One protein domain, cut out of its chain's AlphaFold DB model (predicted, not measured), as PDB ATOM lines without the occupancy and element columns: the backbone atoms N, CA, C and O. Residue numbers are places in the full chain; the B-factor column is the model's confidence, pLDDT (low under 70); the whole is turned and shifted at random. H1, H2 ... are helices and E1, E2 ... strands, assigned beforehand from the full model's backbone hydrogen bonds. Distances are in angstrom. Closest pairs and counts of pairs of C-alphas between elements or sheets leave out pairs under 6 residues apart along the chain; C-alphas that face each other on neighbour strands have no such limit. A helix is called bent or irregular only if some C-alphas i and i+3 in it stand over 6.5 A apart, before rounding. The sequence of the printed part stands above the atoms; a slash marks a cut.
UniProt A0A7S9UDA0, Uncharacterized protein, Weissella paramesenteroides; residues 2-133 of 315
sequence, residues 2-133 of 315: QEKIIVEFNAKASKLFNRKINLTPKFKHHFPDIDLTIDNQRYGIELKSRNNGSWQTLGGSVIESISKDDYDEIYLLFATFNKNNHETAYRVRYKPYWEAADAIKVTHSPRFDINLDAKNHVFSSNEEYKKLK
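This is residues 2 to 133 of the 315 residues of an uncharacterized protein of Weissella paramesenteroides (UniProt A0A7S9UDA0). A strongly twisted, curled sheet of five strands, E1 to E3 with E5 and E6, is partly covered on one face by a small sheet, E4 E8 E7, so that the two make a crossed sandwich. The long helix H1 covers the edge strand E1 on the opposite face from the short helix H2, which links E6 to E7, and H3 lies near H2 at the end of the printed part. The printed part has 132 residues with three named helices and eight named strands, in the order H1 E1 E2 E3 E4 E5 E6 H2 E7 E8 H3. The large sheet, E1 E2 E3 E5 E6, is mixed, the small one is antiparallel, and the class is mixed, helices and strands. The whole is compact, with a radius of gyration of the C-alphas of 15.6 A and spans of 43 by 43 by 27 A.

Begin at H1, residues 2 to 16, and go on to E1, residues 21 to 25: their closest C-alphas are those of Asn 10 and Asn 22, 5.7 A. H1 lies over E1 and runs along it at 2 degrees on the local plane, which is fitted to 6 C-alphas, only just enough; its height over the sheet is 7.5 A. Next come E2, residues 34 to 38, and E3, residues 41 to 50; E1 E2 E3 is a meander, each strand the antiparallel neighbour of the one before. Look for N 24 and O 35 at 2.8 A, and for N 36 and O 43 at 2.8 A. E5, residues 74 to 80, is parallel to E3, with N 46 and O 75 at 2.8 A. E6, residues 91 to 96, makes a hairpin with E5, with N 78 and O 93 at 2.9 A. H2, residues 97 to 100, is on this sheet at a height of 6.8 A, over none of its strands, on the opposite face from H1. In the small sheet, E8, residues 110 to 115, is the inner strand. Beside it are E4, residues 56 to 61, with N 59 and O 112 at 2.8 A, and E7, residues 101 to 106, with N 105 and O 111 at 2.8 A. The two sheets form a sandwich, two sheets face to face: the facing parts are 9.8 A centre to centre, and the strands of one stand at 88 degrees to those of the other. H3, residues 126 to 133, is on neither sheet; it is close to H2 but not clearly touching, with the closest C-alphas, of Trp 98 and Asn 126, 6.0 A apart. Of the O i to N i+4 pairs, 8 of 11 in H1 and 3 of 4 in H3 are within hydrogen-bond range, and H2 is too short for one.

Find C-alpha 2 at (-29.666, 49.504, -9.221); from there H1 runs 21.1 A to C-alpha 16. It is irregular, with C-alphas 11 and 14 7.3 A apart. E1 measures 13.5 A, E2 13.0 A, and E3, the longest strand, 30.1 A from C-alpha 41 at (-10.130, 41.312, 1.817). E4 measures 15.5 A, E5 19.5 A, E6 17.4 A, H2 5.0 A, E7 13.9 A and E8 15.9 A. H3 runs 11.5 A and ends at C-alpha 133, at (-22.051, 35.524, 14.743).

The C-alphas farthest apart, of Lys 15 and His 108, are 45.9 A from each other. The printed part has no cut, and its one long link is E4 to E5, residues 62 to 73. Mean pLDDT of the printed part is 86.1; look for values under 70 at residues 106 to 110 and 63 to 65, among others.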
ATOM      1  N   GLN A   2     -30.607  49.809 -10.319       56.75
ATOM      2  CA  GLN A   2     -29.666  49.504  -9.221       56.75
ATOM      3  C   GLN A   2     -28.332  48.877  -9.669       56.75
ATOM      4  O   GLN A   2     -27.276  49.301  -9.216       56.75
ATOM      5  N   GLU A   3     -28.348  47.935 -10.614       67.75
ATOM      6  CA  GLU A   3     -27.120  47.247 -11.050       67.75
ATOM      7  C   GLU A   3     -26.220  48.102 -11.956       67.75
ATOM      8  O   GLU A   3     -25.015  47.867 -12.030       67.75
ATOM      9  N   LYS A   4     -26.766  49.140 -12.607       81.75
ATOM     10  CA  LYS A   4     -26.030  49.936 -13.605       81.75
ATOM     11  C   LYS A   4     -24.851  50.692 -12.983       81.75
ATOM     12  O   LYS A   4     -23.767  50.695 -13.553       81.75
ATOM     13  N   ILE A   5     -25.045  51.274 -11.797       84.81
ATOM     14  CA  ILE A   5     -23.992  52.020 -11.086       84.81
ATOM     15  C   ILE A   5     -22.848  51.087 -10.673       84.81
ATOM     16  O   ILE A   5     -21.684  51.446 -10.819       84.81
ATOM     17  N   ILE A   6     -23.167  49.878 -10.200       88.75
ATOM     18  CA  ILE A   6     -22.159  48.896  -9.777       88.75
ATOM     19  C   ILE A   6     -21.341  48.406 -10.977       88.75
ATOM     20  O   ILE A   6     -20.115  48.357 -10.905       88.75
ATOM     21  N   VAL A   7     -22.003  48.103 -12.097       89.62
ATOM     22  CA  VAL A   7     -21.328  47.700 -13.341       89.62
ATOM     23  C   VAL A   7     -20.385  48.802 -13.834       89.62
ATOM     24  O   VAL A   7     -19.225  48.529 -14.148       89.62
ATOM     25  N   GLU A   8     -20.846  50.054 -13.856       91.50
ATOM     26  CA  GLU A   8     -20.022  51.199 -14.257       91.50
ATOM     27  C   GLU A   8     -18.843  51.441 -13.308       91.50
ATOM     28  O   GLU A   8     -17.742  51.755 -13.769       91.50
ATOM     29  N   PHE A   9     -19.053  51.280 -11.999       92.12
ATOM     30  CA  PHE A   9     -17.991  51.378 -11.003       92.12
ATOM     31  C   PHE A   9     -16.925  50.306 -11.237       92.12
ATOM     32  O   PHE A   9     -15.755  50.646 -11.412       92.12
ATOM     33  N   ASN A  10     -17.314  49.031 -11.323       93.62
ATOM     34  CA  ASN A  10     -16.379  47.917 -11.508       93.62
ATOM     35  C   ASN A  10     -15.571  48.052 -12.808       93.62
ATOM     36  O   ASN A  10     -14.369  47.796 -12.815       93.62
ATOM     37  N   ALA A  11     -16.193  48.527 -13.893       92.81
ATOM     38  CA  ALA A  11     -15.508  48.770 -15.164       92.81
ATOM     39  C   ALA A  11     -14.437  49.877 -15.085       92.81
ATOM     40  O   ALA A  11     -13.484  49.883 -15.868       92.81
ATOM     41  N   LYS A  12     -14.591  50.832 -14.159       93.69
ATOM     42  CA  LYS A  12     -13.665  51.958 -13.959       93.69
ATOM     43  C   LYS A  12     -12.693  51.741 -12.799       93.69
ATOM     44  O   LYS A  12     -11.660  52.404 -12.768       93.69
ATOM     45  N   ALA A  13     -12.988  50.830 -11.873       92.12
ATOM     46  CA  ALA A  13     -12.259  50.657 -10.618       92.12
ATOM     47  C   ALA A  13     -10.750  50.451 -10.820       92.12
ATOM     48  O   ALA A  13      -9.957  51.128 -10.174       92.12
ATOM     49  N   SER A  14     -10.346  49.612 -11.780       89.31
ATOM     50  CA  SER A  14      -8.928  49.348 -12.084       89.31
ATOM     51  C   SER A  14      -8.153  50.566 -12.600       89.31
ATOM     52  O   SER A  14      -6.928  50.574 -12.552       89.31
ATOM     53  N   LYS A  15      -8.852  51.591 -13.104       92.00
ATOM     54  CA  LYS A  15      -8.254  52.864 -13.541       92.00
ATOM     55  C   LYS A  15      -8.233  53.912 -12.430       92.00
ATOM     56  O   LYS A  15      -7.442  54.843 -12.497       92.00
ATOM     57  N   LEU A  16      -9.141  53.797 -11.462       91.69
ATOM     58  CA  LEU A  16      -9.305  54.754 -10.365       91.69
ATOM     59  C   LEU A  16      -8.458  54.393  -9.144       91.69
ATOM     60  O   LEU A  16      -8.104  55.274  -8.366       91.69
ATOM     61  N   PHE A  17      -8.144  53.110  -8.971       92.00
ATOM     62  CA  PHE A  17      -7.476  52.598  -7.786       92.00
ATOM     63  C   PHE A  17      -6.316  51.679  -8.163       92.00
ATOM     64  O   PHE A  17      -6.443  50.820  -9.030       92.00
ATOM     65  N   ASN A  18      -5.213  51.784  -7.420       92.44
ATOM     66  CA  ASN A  18      -4.047  50.900  -7.554       92.44
ATOM     67  C   ASN A  18      -4.240  49.538  -6.852       92.44
ATOM     68  O   ASN A  18      -3.266  48.850  -6.557       92.44
ATOM     69  N   ARG A  19      -5.484  49.165  -6.531       92.50
ATOM     70  CA  ARG A  19      -5.862  47.916  -5.853       92.50
ATOM     71  C   ARG A  19      -6.974  47.232  -6.635       92.50
ATOM     72  O   ARG A  19      -7.749  47.900  -7.325       92.50
ATOM     73  N   LYS A  20      -7.090  45.910  -6.514       92.69
ATOM     74  CA  LYS A  20      -8.172  45.166  -7.165       92.69
ATOM     75  C   LYS A  20      -9.457  45.365  -6.366       92.69
ATOM     76  O   LYS A  20      -9.660  44.705  -5.354       92.69
ATOM     77  N   ILE A  21     -10.313  46.273  -6.826       95.50
ATOM     78  CA  ILE A  21     -11.585  46.588  -6.170       95.50
ATOM     79  C   ILE A  21     -12.750  46.048  -6.993       95.50
ATOM     80  O   ILE A  21     -12.806  46.262  -8.204       95.50
ATOM     81  N   ASN A  22     -13.688  45.374  -6.331       94.44
ATOM     82  CA  ASN A  22     -14.911  44.884  -6.954       94.44
ATOM     83  C   ASN A  22     -16.105  44.994  -5.999       94.44
ATOM     84  O   ASN A  22     -16.018  44.580  -4.844       94.44
ATOM     85  N   LEU A  23     -17.228  45.497  -6.508       94.25
ATOM     86  CA  LEU A  23     -18.523  45.498  -5.837       94.25
ATOM     87  C   LEU A  23     -19.405  44.383  -6.406       94.25
ATOM     88  O   LEU A  23     -19.598  44.306  -7.619       94.25
ATOM     89  N   THR A  24     -19.976  43.537  -5.549       92.62
ATOM     90  CA  THR A  24     -20.932  42.496  -5.958       92.62
ATOM     91  C   THR A  24     -22.258  42.700  -5.234       92.62
ATOM     92  O   THR A  24     -22.290  42.602  -4.008       92.62
ATOM     93  N   PRO A  25     -23.362  42.985  -5.947       91.12
ATOM     94  CA  PRO A  25     -24.655  43.164  -5.309       91.12
ATOM     95  C   PRO A  25     -25.175  41.840  -4.743       91.12
ATOM     96  O   PRO A  25     -25.152  40.805  -5.413       91.12
ATOM     97  N   LYS A  26     -25.688  41.893  -3.517       85.75
ATOM     98  CA  LYS A  26     -26.334  40.799  -2.788       85.75
ATOM     99  C   LYS A  26     -27.713  41.249  -2.300       85.75
ATOM    100  O   LYS A  26     -28.065  41.091  -1.142       85.75
ATOM    101  N   PHE A  27     -28.508  41.836  -3.194       75.12
ATOM    102  CA  PHE A  27     -29.871  42.261  -2.868       75.12
ATOM    103  C   PHE A  27     -30.758  41.059  -2.460       75.12
ATOM    104  O   PHE A  27     -30.493  39.930  -2.884       75.12
ATOM    105  N   LYS A  28     -31.868  41.319  -1.739       68.12
ATOM    106  CA  LYS A  28     -32.855  40.363  -1.151       68.12
ATOM    107  C   LYS A  28     -32.527  39.975   0.308       68.12
ATOM    108  O   LYS A  28     -32.024  40.809   1.038       68.12
ATOM    109  N   HIS A  29     -32.887  38.765   0.772       64.25
ATOM    110  CA  HIS A  29     -32.725  38.275   2.160       64.25
ATOM    111  C   HIS A  29     -31.257  38.015   2.566       64.25
ATOM    112  O   HIS A  29     -30.950  37.007   3.205       64.25
ATOM    113  N   HIS A  30     -30.339  38.880   2.148       81.12
ATOM    114  CA  HIS A  30     -28.921  38.787   2.441       81.12
ATOM    115  C   HIS A  30     -28.473  40.063   3.142       81.12
ATOM    116  O   HIS A  30     -28.890  41.157   2.780       81.12
ATOM    117  N   PHE A  31     -27.624  39.902   4.148       85.50
ATOM    118  CA  PHE A  31     -27.007  41.006   4.856       85.50
ATOM    119  C   PHE A  31     -25.492  40.796   4.852       85.50
ATOM    120  O   PHE A  31     -25.028  39.722   5.270       85.50
ATOM    121  N   PRO A  32     -24.708  41.798   4.429       92.69
ATOM    122  CA  PRO A  32     -25.084  43.134   3.931       92.69
ATOM    123  C   PRO A  32     -25.562  43.142   2.462       92.69
ATOM    124  O   PRO A  32     -25.388  42.157   1.744       92.69
ATOM    125  N   ASP A  33     -26.125  44.260   1.996       91.81
ATOM    126  CA  ASP A  33     -26.648  44.411   0.622       91.81
ATOM    127  C   ASP A  33     -25.598  44.277  -0.502       91.81
ATOM    128  O   ASP A  33     -25.939  43.901  -1.628       91.81
ATOM    129  N   ILE A  34     -24.331  44.632  -0.253       93.56
ATOM    130  CA  ILE A  34     -23.251  44.614  -1.254       93.56
ATOM    131  C   ILE A  34     -21.958  44.058  -0.640       93.56
ATOM    132  O   ILE A  34     -21.522  44.491   0.426       93.56
ATOM    133  N   ASP A  35     -21.298  43.160  -1.374       94.38
ATOM    134  CA  ASP A  35     -19.913  42.766  -1.119       94.38
ATOM    135  C   ASP A  35     -18.943  43.766  -1.744       94.38
ATOM    136  O   ASP A  35     -18.982  43.994  -2.953       94.38
ATOM    137  N   LEU A  36     -18.008  44.279  -0.952       95.25
ATOM    138  CA  LEU A  36     -16.843  45.021  -1.416       95.25
ATOM    139  C   LEU A  36     -15.599  44.154  -1.229       95.25
ATOM    140  O   LEU A  36     -15.195  43.864  -0.110       95.25
ATOM    141  N   THR A  37     -14.970  43.740  -2.324       95.62
ATOM    142  CA  THR A  37     -13.675  43.051  -2.276       95.62
ATOM    143  C   THR A  37     -12.565  44.036  -2.600       95.62
ATOM    144  O   THR A  37     -12.645  44.725  -3.618       95.62
ATOM    145  N   ILE A  38     -11.540  44.089  -1.753       95.31
ATOM    146  CA  ILE A  38     -10.307  44.841  -1.994       95.31
ATOM    147  C   ILE A  38      -9.143  43.856  -1.894       95.31
ATOM    148  O   ILE A  38      -8.801  43.381  -0.813       95.31
ATOM    149  N   ASP A  39      -8.546  43.534  -3.035       93.69
ATOM    150  CA  ASP A  39      -7.579  42.447  -3.199       93.69
ATOM    151  C   ASP A  39      -8.147  41.107  -2.696       93.69
ATOM    152  O   ASP A  39      -9.013  40.534  -3.357       93.69
ATOM    153  N   ASN A  40      -7.693  40.633  -1.531       90.69
ATOM    154  CA  ASN A  40      -8.155  39.396  -0.892       90.69
ATOM    155  C   ASN A  40      -9.021  39.652   0.356       90.69
ATOM    156  O   ASN A  40      -9.390  38.702   1.042       90.69
ATOM    157  N   GLN A  41      -9.320  40.915   0.666       95.19
ATOM    158  CA  GLN A  41     -10.130  41.312   1.817       95.19
ATOM    159  C   GLN A  41     -11.579  41.530   1.403       95.19
ATOM    160  O   GLN A  41     -11.851  42.093   0.337       95.19
ATOM    161  N   ARG A  42     -12.510  41.111   2.261       95.00
ATOM    162  CA  ARG A  42     -13.950  41.221   2.019       95.00
ATOM    163  C   ARG A  42     -14.577  42.158   3.043       95.00
ATOM    164  O   ARG A  42     -14.476  41.937   4.241       95.00
ATOM    165  N   TYR A  43     -15.273  43.171   2.553       96.44
ATOM    166  CA  TYR A  43     -16.017  44.156   3.324       96.44
ATOM    167  C   TYR A  43     -17.488  44.135   2.922       96.44
ATOM    168  O   TYR A  43     -17.844  43.738   1.811       96.44
ATOM    169  N   GLY A  44     -18.335  44.566   3.844       95.31
ATOM    170  CA  GLY A  44     -19.768  44.691   3.643       95.31
ATOM    171  C   GLY A  44     -20.201  46.132   3.429       95.31
ATOM    172  O   GLY A  44     -19.672  47.025   4.086       95.31
ATOM    173  N   ILE A  45     -21.194  46.365   2.571       95.56
ATOM    174  CA  ILE A  45     -21.905  47.647   2.494       95.56
ATOM    175  C   ILE A  45     -23.409  47.388   2.619       95.56
ATOM    176  O   ILE A  45     -24.019  46.807   1.725       95.56
ATOM    177  N   GLU A  46     -23.997  47.834   3.725       94.38
ATOM    178  CA  GLU A  46     -25.443  47.880   3.948       94.38
ATOM    179  C   GLU A  46     -25.994  49.221   3.462       94.38
ATOM    180  O   GLU A  46     -25.423  50.275   3.759       94.38
ATOM    181  N   LEU A  47     -27.118  49.208   2.748       92.81
ATOM    182  CA  LEU A  47     -27.746  50.413   2.221       92.81
ATOM    183  C   LEU A  47     -28.989  50.781   3.038       92.81
ATOM    184  O   LEU A  47     -29.887  49.969   3.275       92.81
ATOM    185  N   LYS A  48     -29.095  52.055   3.425       92.25
ATOM    186  CA  LYS A  48     -30.327  52.619   3.997       92.25
ATOM    187  C   LYS A  48     -30.654  53.973   3.399       92.25
ATOM    188  O   LYS A  48     -29.771  54.729   2.988       92.25
ATOM    189  N   SER A  49     -31.943  54.298   3.373       91.38
ATOM    190  CA  SER A  49     -32.374  55.636   2.999       91.38
ATOM    191  C   SER A  49     -33.639  56.109   3.703       91.38
ATOM    192  O   SER A  49     -34.463  55.319   4.181       91.38
ATOM    193  N   ARG A  50     -33.775  57.436   3.791       89.25
ATOM    194  CA  ARG A  50     -34.947  58.133   4.335       89.25
ATOM    195  C   ARG A  50     -35.266  59.384   3.516       89.25
ATOM    196  O   ARG A  50     -34.392  59.998   2.917       89.25
ATOM    197  N   ASN A  51     -36.545  59.748   3.486       87.12
ATOM    198  CA  ASN A  51     -37.085  60.862   2.694       87.12
ATOM    199  C   ASN A  51     -37.623  62.024   3.556       87.12
ATOM    200  O   ASN A  51     -38.281  62.928   3.034       87.12
ATOM    201  N   ASN A  52     -37.331  62.001   4.858       85.88
ATOM    202  CA  ASN A  52     -37.724  63.005   5.847       85.88
ATOM    203  C   ASN A  52     -36.522  63.758   6.453       85.88
ATOM    204  O   ASN A  52     -36.662  64.424   7.473       85.88
ATOM    205  N   GLY A  53     -35.331  63.624   5.861       87.62
ATOM    206  CA  GLY A  53     -34.101  64.264   6.331       87.62
ATOM    207  C   GLY A  53     -33.472  63.667   7.596       87.62
ATOM    208  O   GLY A  53     -32.439  64.182   8.025       87.62
ATOM    209  N   SER A  54     -34.057  62.610   8.177       90.31
ATOM    210  CA  SER A  54     -33.537  61.923   9.367       90.31
ATOM    211  C   SER A  54     -32.345  61.017   9.040       90.31
ATOM    212  O   SER A  54     -32.301  60.406   7.968       90.31
ATOM    213  N   TRP A  55     -31.418  60.897   9.993       94.00
ATOM    214  CA  TRP A  55     -30.314  59.925  10.013       94.00
ATOM    215  C   TRP A  55     -30.604  58.696  10.883       94.00
ATOM    216  O   TRP A  55     -29.720  57.865  11.095       94.00
ATOM    217  N   GLN A  56     -31.840  58.587  11.378       91.31
ATOM    218  CA  GLN A  56     -32.309  57.485  12.202       91.31
ATOM    219  C   GLN A  56     -33.304  56.609  11.437       91.31
ATOM    220  O   GLN A  56     -34.214  57.097  10.756       91.31
ATOM    221  N   THR A  57     -33.141  55.296  11.554       88.38
ATOM    222  CA  THR A  57     -34.020  54.297  10.951       88.38
ATOM    223  C   THR A  57     -33.980  52.994  11.732       88.38
ATOM    224  O   THR A  57     -32.975  52.653  12.335       88.38
ATOM    225  N   LEU A  58     -35.036  52.192  11.631       82.38
ATOM    226  CA  LEU A  58     -34.932  50.784  11.995       82.38
ATOM    227  C   LEU A  58     -34.077  50.049  10.956       82.38
ATOM    228  O   LEU A  58     -34.243  50.243   9.748       82.38
ATOM    229  N   GLY A  59     -33.161  49.220  11.440       81.44
ATOM    230  CA  GLY A  59     -32.388  48.270  10.656       81.44
ATOM    231  C   GLY A  59     -33.141  46.958  10.404       81.44
ATOM    232  O   GLY A  59     -34.362  46.848  10.589       81.44
ATOM    233  N   GLY A  60     -32.385  45.947   9.968       70.62
ATOM    234  CA  GLY A  60     -32.860  44.566   9.900       70.62
ATOM    235  C   GLY A  60     -33.101  43.970  11.290       70.62
ATOM    236  O   GLY A  60     -32.777  44.585  12.315       70.62
ATOM    237  N   SER A  61     -33.702  42.776  11.341       66.88
ATOM    238  CA  SER A  61     -33.760  42.037  12.608       66.88
ATOM    239  C   SER A  61     -32.349  41.714  13.081       66.88
ATOM    240  O   SER A  61     -31.465  41.480  12.264       66.88
ATOM    241  N   VAL A  62     -32.128  41.680  14.396       71.00
ATOM    242  CA  VAL A  62     -30.799  41.398  14.963       71.00
ATOM    243  C   VAL A  62     -30.248  40.086  14.407       71.00
ATOM    244  O   VAL A  62     -29.077  40.011  14.072       71.00
ATOM    245  N   ILE A  63     -31.110  39.079  14.238       66.94
ATOM    246  CA  ILE A  63     -30.737  37.766  13.704       66.94
ATOM    247  C   ILE A  63     -30.397  37.836  12.209       66.94
ATOM    248  O   ILE A  63     -29.392  37.270  11.794       66.94
ATOM    249  N   GLU A  64     -31.201  38.521  11.392       62.81
ATOM    250  CA  GLU A  64     -30.921  38.660   9.951       62.81
ATOM    251  C   GLU A  64     -29.713  39.565   9.678       62.81
ATOM    252  O   GLU A  64     -29.019  39.375   8.684       62.81
ATOM    253  N   SER A  65     -29.445  40.525  10.564       69.75
ATOM    254  CA  SER A  65     -28.304  41.443  10.501       69.75
ATOM    255  C   SER A  65     -27.027  40.871  11.119       69.75
ATOM    256  O   SER A  65     -26.023  41.575  11.212       69.75
ATOM    257  N   ILE A  66     -27.026  39.599  11.527       70.94
ATOM    258  CA  ILE A  66     -25.802  38.836  11.771       70.94
ATOM    259  C   ILE A  66     -25.428  38.177  10.447       70.94
ATOM    260  O   ILE A  66     -26.077  37.229   9.999       70.94
ATOM    261  N   SER A  67     -24.381  38.686   9.799       66.81
ATOM    262  CA  SER A  67     -23.971  38.114   8.520       66.81
ATOM    263  C   SER A  67     -23.484  36.669   8.673       66.81
ATOM    264  O   SER A  67     -22.722  36.331   9.583       66.81
ATOM    265  N   LYS A  68     -23.901  35.803   7.743       68.81
ATOM    266  CA  LYS A  68     -23.408  34.419   7.640       68.81
ATOM    267  C   LYS A  68     -22.016  34.358   7.008       68.81
ATOM    268  O   LYS A  68     -21.249  33.437   7.287       68.81
ATOM    269  N   ASP A  69     -21.664  35.382   6.244       79.25
ATOM    270  CA  ASP A  69     -20.401  35.504   5.533       79.25
ATOM    271  C   ASP A  69     -19.320  36.160   6.398       79.25
ATOM    272  O   ASP A  69     -19.609  36.771   7.430       79.25
ATOM    273  N   ASP A  70     -18.052  35.927   6.059       85.81
ATOM    274  CA  ASP A  70     -16.912  36.484   6.792       85.81
ATOM    275  C   ASP A  70     -16.492  37.818   6.168       85.81
ATOM    276  O   ASP A  70     -16.086  37.862   5.004       85.81
ATOM    277  N   TYR A  71     -16.654  38.897   6.931       92.19
ATOM    278  CA  TYR A  71     -16.313  40.260   6.532       92.19
ATOM    279  C   TYR A  71     -15.326  40.859   7.527       92.19
ATOM    280  O   TYR A  71     -15.513  40.750   8.742       92.19
ATOM    281  N   ASP A  72     -14.320  41.559   7.011       94.44
ATOM    282  CA  ASP A  72     -13.359  42.307   7.818       94.44
ATOM    283  C   ASP A  72     -14.063  43.438   8.578       94.44
ATOM    284  O   ASP A  72     -13.812  43.620   9.768       94.44
ATOM    285  N   GLU A  73     -14.978  44.150   7.917       94.50
ATOM    286  CA  GLU A  73     -15.843  45.193   8.479       94.50
ATOM    287  C   GLU A  73     -17.099  45.341   7.605       94.50
ATOM    288  O   GLU A  73     -17.057  45.090   6.393       94.50
ATOM    289  N   ILE A  74     -18.214  45.760   8.204       95.31
ATOM    290  CA  ILE A  74     -19.441  46.110   7.477       95.31
ATOM    291  C   ILE A  74     -19.690  47.603   7.662       95.31
ATOM    292  O   ILE A  74     -19.748  48.092   8.785       95.31
ATOM    293  N   TYR A  75     -19.877  48.329   6.565       96.44
ATOM    294  CA  TYR A  75     -20.214  49.746   6.569       96.44
ATOM    295  C   TYR A  75     -21.685  49.946   6.237       96.44
ATOM    296  O   TYR A  75     -22.224  49.335   5.320       96.44
ATOM    297  N   LEU A  76     -22.330  50.855   6.952       95.75
ATOM    298  CA  LEU A  76     -23.626  51.386   6.579       95.75
ATOM    299  C   LEU A  76     -23.422  52.606   5.682       95.75
ATOM    300  O   LEU A  76     -22.799  53.577   6.108       95.75
ATOM    301  N   LEU A  77     -23.995  52.588   4.481       96.19
ATOM    302  CA  LEU A  77     -24.129  53.749   3.607       96.19
ATOM    303  C   LEU A  77     -25.576  54.252   3.672       96.19
ATOM    304  O   LEU A  77     -26.507  53.578   3.227       96.19
ATOM    305  N   PHE A  78     -25.769  55.444   4.232       96.12
ATOM    306  CA  PHE A  78     -27.088  56.025   4.467       96.12
ATOM    307  C   PHE A  78     -27.266  57.277   3.603       96.12
ATOM    308  O   PHE A  78     -26.500  58.233   3.717       96.12
ATOM    309  N   ALA A  79     -28.296  57.289   2.755       94.81
ATOM    310  CA  ALA A  79     -28.763  58.483   2.052       94.81
ATOM    311  C   ALA A  79     -30.040  59.068   2.687       94.81
ATOM    312  O   ALA A  79     -31.046  58.373   2.823       94.81
ATOM    313  N   THR A  80     -30.051  60.355   3.026       93.38
ATOM    314  CA  THR A  80     -31.266  61.054   3.471       93.38
ATOM    315  C   THR A  80     -31.564  62.258   2.590       93.38
ATOM    316  O   THR A  80     -30.663  62.887   2.032       93.38
ATOM    317  N   PHE A  81     -32.843  62.560   2.442       91.44
ATOM    318  CA  PHE A  81     -33.355  63.697   1.689       91.44
ATOM    319  C   PHE A  81     -34.582  64.239   2.411       91.44
ATOM    320  O   PHE A  81     -35.352  63.446   2.946       91.44
ATOM    321  N   ASN A  82     -34.794  65.550   2.437       88.62
ATOM    322  CA  ASN A  82     -35.982  66.157   3.029       88.62
ATOM    323  C   ASN A  82     -36.876  66.791   1.954       88.62
ATOM    324  O   ASN A  82     -36.653  67.929   1.537       88.62
ATOM    325  N   LYS A  83     -37.934  66.066   1.562       76.81
ATOM    326  CA  LYS A  83     -38.938  66.545   0.592       76.81
ATOM    327  C   LYS A  83     -39.613  67.849   1.024       76.81
ATOM    328  O   LYS A  83     -39.938  68.667   0.172       76.81
ATOM    329  N   ASN A  84     -39.792  68.044   2.328       80.44
ATOM    330  CA  ASN A  84     -40.527  69.179   2.882       80.44
ATOM    331  C   ASN A  84     -39.655  70.430   3.048       80.44
ATOM    332  O   ASN A  84     -40.184  71.505   3.296       80.44
ATOM    333  N   ASN A  85     -38.332  70.300   2.916       79.94
ATOM    334  CA  ASN A  85     -37.385  71.403   3.084       79.94
ATOM    335  C   ASN A  85     -36.750  71.850   1.755       79.94
ATOM    336  O   ASN A  85     -35.651  72.395   1.754       79.94
ATOM    337  N   HIS A  86     -37.407  71.568   0.623       78.88
ATOM    338  CA  HIS A  86     -36.930  71.912  -0.725       78.88
ATOM    339  C   HIS A  86     -35.477  71.491  -1.012       78.88
ATOM    340  O   HIS A  86     -34.781  72.140  -1.795       78.88
ATOM    341  N   GLU A  87     -34.998  70.404  -0.394       85.94
ATOM    342  CA  GLU A  87     -33.685  69.861  -0.738       85.94
ATOM    343  C   GLU A  87     -33.686  69.452  -2.223       85.94
ATOM    344  O   GLU A  87     -34.696  69.006  -2.764       85.94
ATOM    345  N   THR A  88     -32.555  69.614  -2.910       86.25
ATOM    346  CA  THR A  88     -32.412  69.276  -4.341       86.25
ATOM    347  C   THR A  88     -31.453  68.112  -4.584       86.25
ATOM    348  O   THR A  88     -31.321  67.642  -5.712       86.25
ATOM    349  N   ALA A  89     -30.804  67.613  -3.529       87.94
ATOM    350  CA  ALA A  89     -29.853  66.514  -3.591       87.94
ATOM    351  C   ALA A  89     -29.914  65.655  -2.325       87.94
ATOM    352  O   ALA A  89     -30.157  66.159  -1.229       87.94
ATOM    353  N   TYR A  90     -29.651  64.355  -2.475       90.62
ATOM    354  CA  TYR A  90     -29.465  63.460  -1.336       90.62
ATOM    355  C   TYR A  90     -28.197  63.834  -0.570       90.62
ATOM    356  O   TYR A  90     -27.133  64.030  -1.159       90.62
ATOM    357  N   ARG A  91     -28.294  63.846   0.757       93.62
ATOM    358  CA  ARG A  91     -27.138  63.861   1.650       93.62
ATOM    359  C   ARG A  91     -26.763  62.418   1.944       93.62
ATOM    360  O   ARG A  91     -27.615  61.636   2.356       93.62
ATOM    361  N   VAL A  92     -25.498  62.063   1.745       95.38
ATOM    362  CA  VAL A  92     -25.007  60.695   1.951       95.38
ATOM    363  C   VAL A  92     -23.914  60.707   3.009       95.38
ATOM    364  O   VAL A  92     -22.998  61.525   2.951       95.38
ATOM    365  N   ARG A  93     -24.021  59.805   3.982       96.50
ATOM    366  CA  ARG A  93     -23.004  59.550   5.006       96.50
ATOM    367  C   ARG A  93     -22.750  58.052   5.094       96.50
ATOM    368  O   ARG A  93     -23.597  57.251   4.704       96.50
ATOM    369  N   TYR A  94     -21.595  57.685   5.631       95.94
ATOM    370  CA  TYR A  94     -21.286  56.301   5.956       95.94
ATOM    371  C   TYR A  94     -20.705  56.195   7.363       95.94
ATOM    372  O   TYR A  94     -20.162  57.169   7.887       95.94
ATOM    373  N   LYS A  95     -20.841  55.016   7.966       95.31
ATOM    374  CA  LYS A  95     -20.292  54.686   9.287       95.31
ATOM    375  C   LYS A  95     -20.087  53.167   9.385       95.31
ATOM    376  O   LYS A  95     -20.850  52.447   8.736       95.31
ATOM    377  N   PRO A  96     -19.104  52.646  10.144       95.56
ATOM    378  CA  PRO A  96     -19.106  51.232  10.512       95.56
ATOM    379  C   PRO A  96     -20.469  50.824  11.092       95.56
ATOM    380  O   PRO A  96     -21.070  51.566  11.869       95.56
ATOM    381  N   TYR A  97     -20.989  49.667  10.688       93.94
ATOM    382  CA  TYR A  97     -22.347  49.237  11.030       93.94
ATOM    383  C   TYR A  97     -22.527  49.093  12.542       93.94
ATOM    384  O   TYR A  97     -23.536  49.529  13.094       93.94
ATOM    385  N   TRP A  98     -21.518  48.545  13.221       92.81
ATOM    386  CA  TRP A  98     -21.521  48.376  14.672       92.81
ATOM    387  C   TRP A  98     -21.558  49.718  15.428       92.81
ATOM    388  O   TRP A  98     -22.159  49.782  16.494       92.81
ATOM    389  N   GLU A  99     -21.002  50.797  14.863       93.81
ATOM    390  CA  GLU A  99     -21.110  52.156  15.424       93.81
ATOM    391  C   GLU A  99     -22.418  52.865  15.037       93.81
ATOM    392  O   GLU A  99     -22.766  53.902  15.604       93.81
ATOM    393  N   ALA A 100     -23.108  52.394  14.001       92.81
ATOM    394  CA  ALA A 100     -24.399  52.941  13.596       92.81
ATOM    395  C   ALA A 100     -25.562  52.296  14.364       92.81
ATOM    396  O   ALA A 100     -26.620  52.913  14.475       92.81
ATOM    397  N   ALA A 101     -25.376  51.079  14.886       90.75
ATOM    398  CA  ALA A 101     -26.323  50.386  15.755       90.75
ATOM    399  C   ALA A 101     -26.340  51.019  17.159       90.75
ATOM    400  O   ALA A 101     -25.519  50.698  18.016       90.75
ATOM    401  N   ASP A 102     -27.286  51.930  17.378       88.12
ATOM    402  CA  ASP A 102     -27.437  52.750  18.591       88.12
ATOM    403  C   ASP A 102     -28.153  51.993  19.714       88.12
ATOM    404  O   ASP A 102     -27.704  51.971  20.856       88.12
ATOM    405  N   ALA A 103     -29.236  51.291  19.372       84.69
ATOM    406  CA  ALA A 103     -30.025  50.513  20.323       84.69
ATOM    407  C   ALA A 103     -30.608  49.248  19.678       84.69
ATOM    408  O   ALA A 103     -30.497  49.031  18.471       84.69
ATOM    409  N   ILE A 104     -31.281  48.420  20.478       80.81
ATOM    410  CA  ILE A 104     -32.192  47.390  19.972       80.81
ATOM    411  C   ILE A 104     -33.618  47.829  20.299       80.81
ATOM    412  O   ILE A 104     -33.905  48.243  21.416       80.81
ATOM    413  N   LYS A 105     -34.522  47.748  19.322       75.62
ATOM    414  CA  LYS A 105     -35.955  48.024  19.487       75.62
ATOM    415  C   LYS A 105     -36.767  46.814  19.051       75.62
ATOM    416  O   LYS A 105     -36.389  46.106  18.118       75.62
ATOM    417  N   VAL A 106     -37.903  46.587  19.704       59.44
ATOM    418  CA  VAL A 106     -38.866  45.562  19.283       59.44
ATOM    419  C   VAL A 106     -40.007  46.246  18.559       59.44
ATOM    420  O   VAL A 106     -40.744  47.024  19.157       59.44
ATOM    421  N   THR A 107     -40.126  45.963  17.263       53.88
ATOM    422  CA  THR A 107     -41.313  46.339  16.488       53.88
ATOM    423  C   THR A 107     -42.161  45.135  16.119       53.88
ATOM    424  O   THR A 107     -43.365  45.282  16.169       53.88
ATOM    425  N   HIS A 108     -41.553  43.966  15.852       51.31
ATOM    426  CA  HIS A 108     -42.185  42.633  15.661       51.31
ATOM    427  C   HIS A 108     -41.209  41.478  15.961       51.31
ATOM    428  O   HIS A 108     -41.559  40.359  16.335       51.31
ATOM    429  N   SER A 109     -39.935  41.781  15.737       53.22
ATOM    430  CA  SER A 109     -38.763  41.061  16.198       53.22
ATOM    431  C   SER A 109     -37.756  42.103  16.700       53.22
ATOM    432  O   SER A 109     -37.877  43.285  16.346       53.22
ATOM    433  N   PRO A 110     -36.780  41.711  17.529       67.44
ATOM    434  CA  PRO A 110     -35.681  42.588  17.906       67.44
ATOM    435  C   PRO A 110     -34.928  43.068  16.663       67.44
ATOM    436  O   PRO A 110     -34.492  42.254  15.844       67.44
ATOM    437  N   ARG A 111     -34.781  44.384  16.514       77.12
ATOM    438  CA  ARG A 111     -34.100  45.057  15.401       77.12
ATOM    439  C   ARG A 111     -33.088  46.050  15.933       77.12
ATOM    440  O   ARG A 111     -33.344  46.682  16.956       77.12
ATOM    441  N   PHE A 112     -31.986  46.231  15.215       86.19
ATOM    442  CA  PHE A 112     -31.091  47.346  15.505       86.19
ATOM    443  C   PHE A 112     -31.785  48.659  15.148       86.19
ATOM    444  O   PHE A 112     -32.311  48.812  14.045       86.19
ATOM    445  N   ASP A 113     -31.806  49.598  16.083       88.12
ATOM    446  CA  ASP A 113     -32.081  50.993  15.788       88.12
ATOM    447  C   ASP A 113     -30.791  51.623  15.277       88.12
ATOM    448  O   ASP A 113     -29.755  51.586  15.942       88.12
ATOM    449  N   ILE A 114     -30.848  52.141  14.062       92.00
ATOM    450  CA  ILE A 114     -29.711  52.712  13.363       92.00
ATOM    451  C   ILE A 114     -29.784  54.221  13.495       92.00
ATOM    452  O   ILE A 114     -30.791  54.818  13.118       92.00
ATOM    453  N   ASN A 115     -28.713  54.841  13.973       92.12
ATOM    454  CA  ASN A 115     -28.630  56.283  14.137       92.12
ATOM    455  C   ASN A 115     -27.185  56.757  13.937       92.12
ATOM    456  O   ASN A 115     -26.299  56.463  14.738       92.12
ATOM    457  N   LEU A 116     -26.934  57.509  12.864       92.44
ATOM    458  CA  LEU A 116     -25.579  58.001  12.575       92.44
ATOM    459  C   LEU A 116     -25.143  59.136  13.508       92.44
ATOM    460  O   LEU A 116     -23.941  59.357  13.643       92.44
ATOM    461  N   ASP A 117     -26.086  59.833  14.147       90.19
ATOM    462  CA  ASP A 117     -25.799  60.923  15.086       90.19
ATOM    463  C   ASP A 117     -25.726  60.427  16.548       90.19
ATOM    464  O   ASP A 117     -25.502  61.217  17.471       90.19
ATOM    465  N   ALA A 118     -25.911  59.121  16.780       81.88
ATOM    466  CA  ALA A 118     -25.839  58.526  18.108       81.88
ATOM    467  C   ALA A 118     -24.437  58.613  18.716       81.88
ATOM    468  O   ALA A 118     -23.422  58.440  18.038       81.88
ATOM    469  N   LYS A 119     -24.409  58.835  20.034       79.06
ATOM    470  CA  LYS A 119     -23.193  58.814  20.863       79.06
ATOM    471  C   LYS A 119     -23.015  57.501  21.625       79.06
ATOM    472  O   LYS A 119     -21.923  57.241  22.114       79.06
ATOM    473  N   ASN A 120     -24.090  56.725  21.739       76.62
ATOM    474  CA  ASN A 120     -24.101  55.414  22.364       76.62
ATOM    475  C   ASN A 120     -24.240  54.359  21.269       76.62
ATOM    476  O   ASN A 120     -24.830  54.615  20.219       76.62
ATOM    477  N   HIS A 121     -23.654  53.193  21.505       83.81
ATOM    478  CA  HIS A 121     -23.616  52.100  20.548       83.81
ATOM    479  C   HIS A 121     -23.921  50.806  21.290       83.81
ATOM    480  O   HIS A 121     -23.455  50.607  22.413       83.81
ATOM    481  N   VAL A 122     -24.671  49.913  20.647       86.19
ATOM    482  CA  VAL A 122     -24.913  48.556  21.155       86.19
ATOM    483  C   VAL A 122     -23.596  47.776  21.266       86.19
ATOM    484  O   VAL A 122     -23.465  46.887  22.103       86.19
ATOM    485  N   PHE A 123     -22.621  48.120  20.422       89.50
ATOM    486  CA  PHE A 123     -21.306  47.500  20.365       89.50
ATOM    487  C   PHE A 123     -20.215  48.503  20.707       89.50
ATOM    488  O   PHE A 123     -20.222  49.634  20.230       89.50
ATOM    489  N   SER A 124     -19.209  48.047  21.443       89.75
ATOM    490  CA  SER A 124     -18.000  48.820  21.730       89.75
ATOM    491  C   SER A 124     -16.930  48.663  20.641       89.75
ATOM    492  O   SER A 124     -15.969  49.427  20.612       89.75
ATOM    493  N   SER A 125     -17.041  47.644  19.778       91.69
ATOM    494  CA  SER A 125     -16.097  47.383  18.681       91.69
ATOM    495  C   SER A 125     -16.670  46.439  17.618       91.69
ATOM    496  O   SER A 125     -17.580  45.653  17.894       91.69
ATOM    497  N   ASN A 126     -16.053  46.423  16.432       91.31
ATOM    498  CA  ASN A 126     -16.331  45.435  15.383       91.31
ATOM    499  C   ASN A 126     -16.145  43.985  15.872       91.31
ATOM    500  O   ASN A 126     -16.938  43.103  15.559       91.31
ATOM    501  N   GLU A 127     -15.137  43.721  16.708       90.62
ATOM    502  CA  GLU A 127     -14.904  42.373  17.242       90.62
ATOM    503  C   GLU A 127     -16.035  41.901  18.166       90.62
ATOM    504  O   GLU A 127     -16.354  40.712  18.201       90.62
ATOM    505  N   GLU A 128     -16.691  42.811  18.891       89.12
ATOM    506  CA  GLU A 128     -17.894  42.486  19.663       89.12
ATOM    507  C   GLU A 128     -19.074  42.138  18.750       89.12
ATOM    508  O   GLU A 128     -19.745  41.126  18.965       89.12
ATOM    509  N   TYR A 129     -19.269  42.909  17.681       89.00
ATOM    510  CA  TYR A 129     -20.265  42.603  16.659       89.00
ATOM    511  C   TYR A 129     -20.000  41.235  15.998       89.00
ATOM    512  O   TYR A 129     -20.895  40.393  15.925       89.00
ATOM    513  N   LYS A 130     -18.753  40.934  15.616       87.25
ATOM    514  CA  LYS A 130     -18.367  39.624  15.057       87.25
ATOM    515  C   LYS A 130     -18.581  38.468  16.032       87.25
ATOM    516  O   LYS A 130     -18.877  37.353  15.596       87.25
ATOM    517  N   LYS A 131     -18.454  38.691  17.345       86.38
ATOM    518  CA  LYS A 131     -18.732  37.648  18.349       86.38
ATOM    519  C   LYS A 131     -20.190  37.203  18.323       86.38
ATOM    520  O   LYS A 131     -20.412  36.009  18.510       86.38
ATOM    521  N   LEU A 132     -21.154  38.082  18.017       79.06
ATOM    522  CA  LEU A 132     -22.566  37.685  17.884       79.06
ATOM    523  C   LEU A 132     -22.777  36.572  16.863       79.06
ATOM    524  O   LEU A 132     -23.594  35.688  17.094       79.06
ATOM    525  N   LYS A 133     -22.008  36.576  15.768       69.38
ATOM    526  CA  LYS A 133     -22.051  35.524  14.743       69.38
ATOM    527  C   LYS A 133     -21.701  34.144  15.292       69.38
ATOM    528  O   LYS A 133     -22.212  33.138  14.814       69.38
TER     529      LYS A 133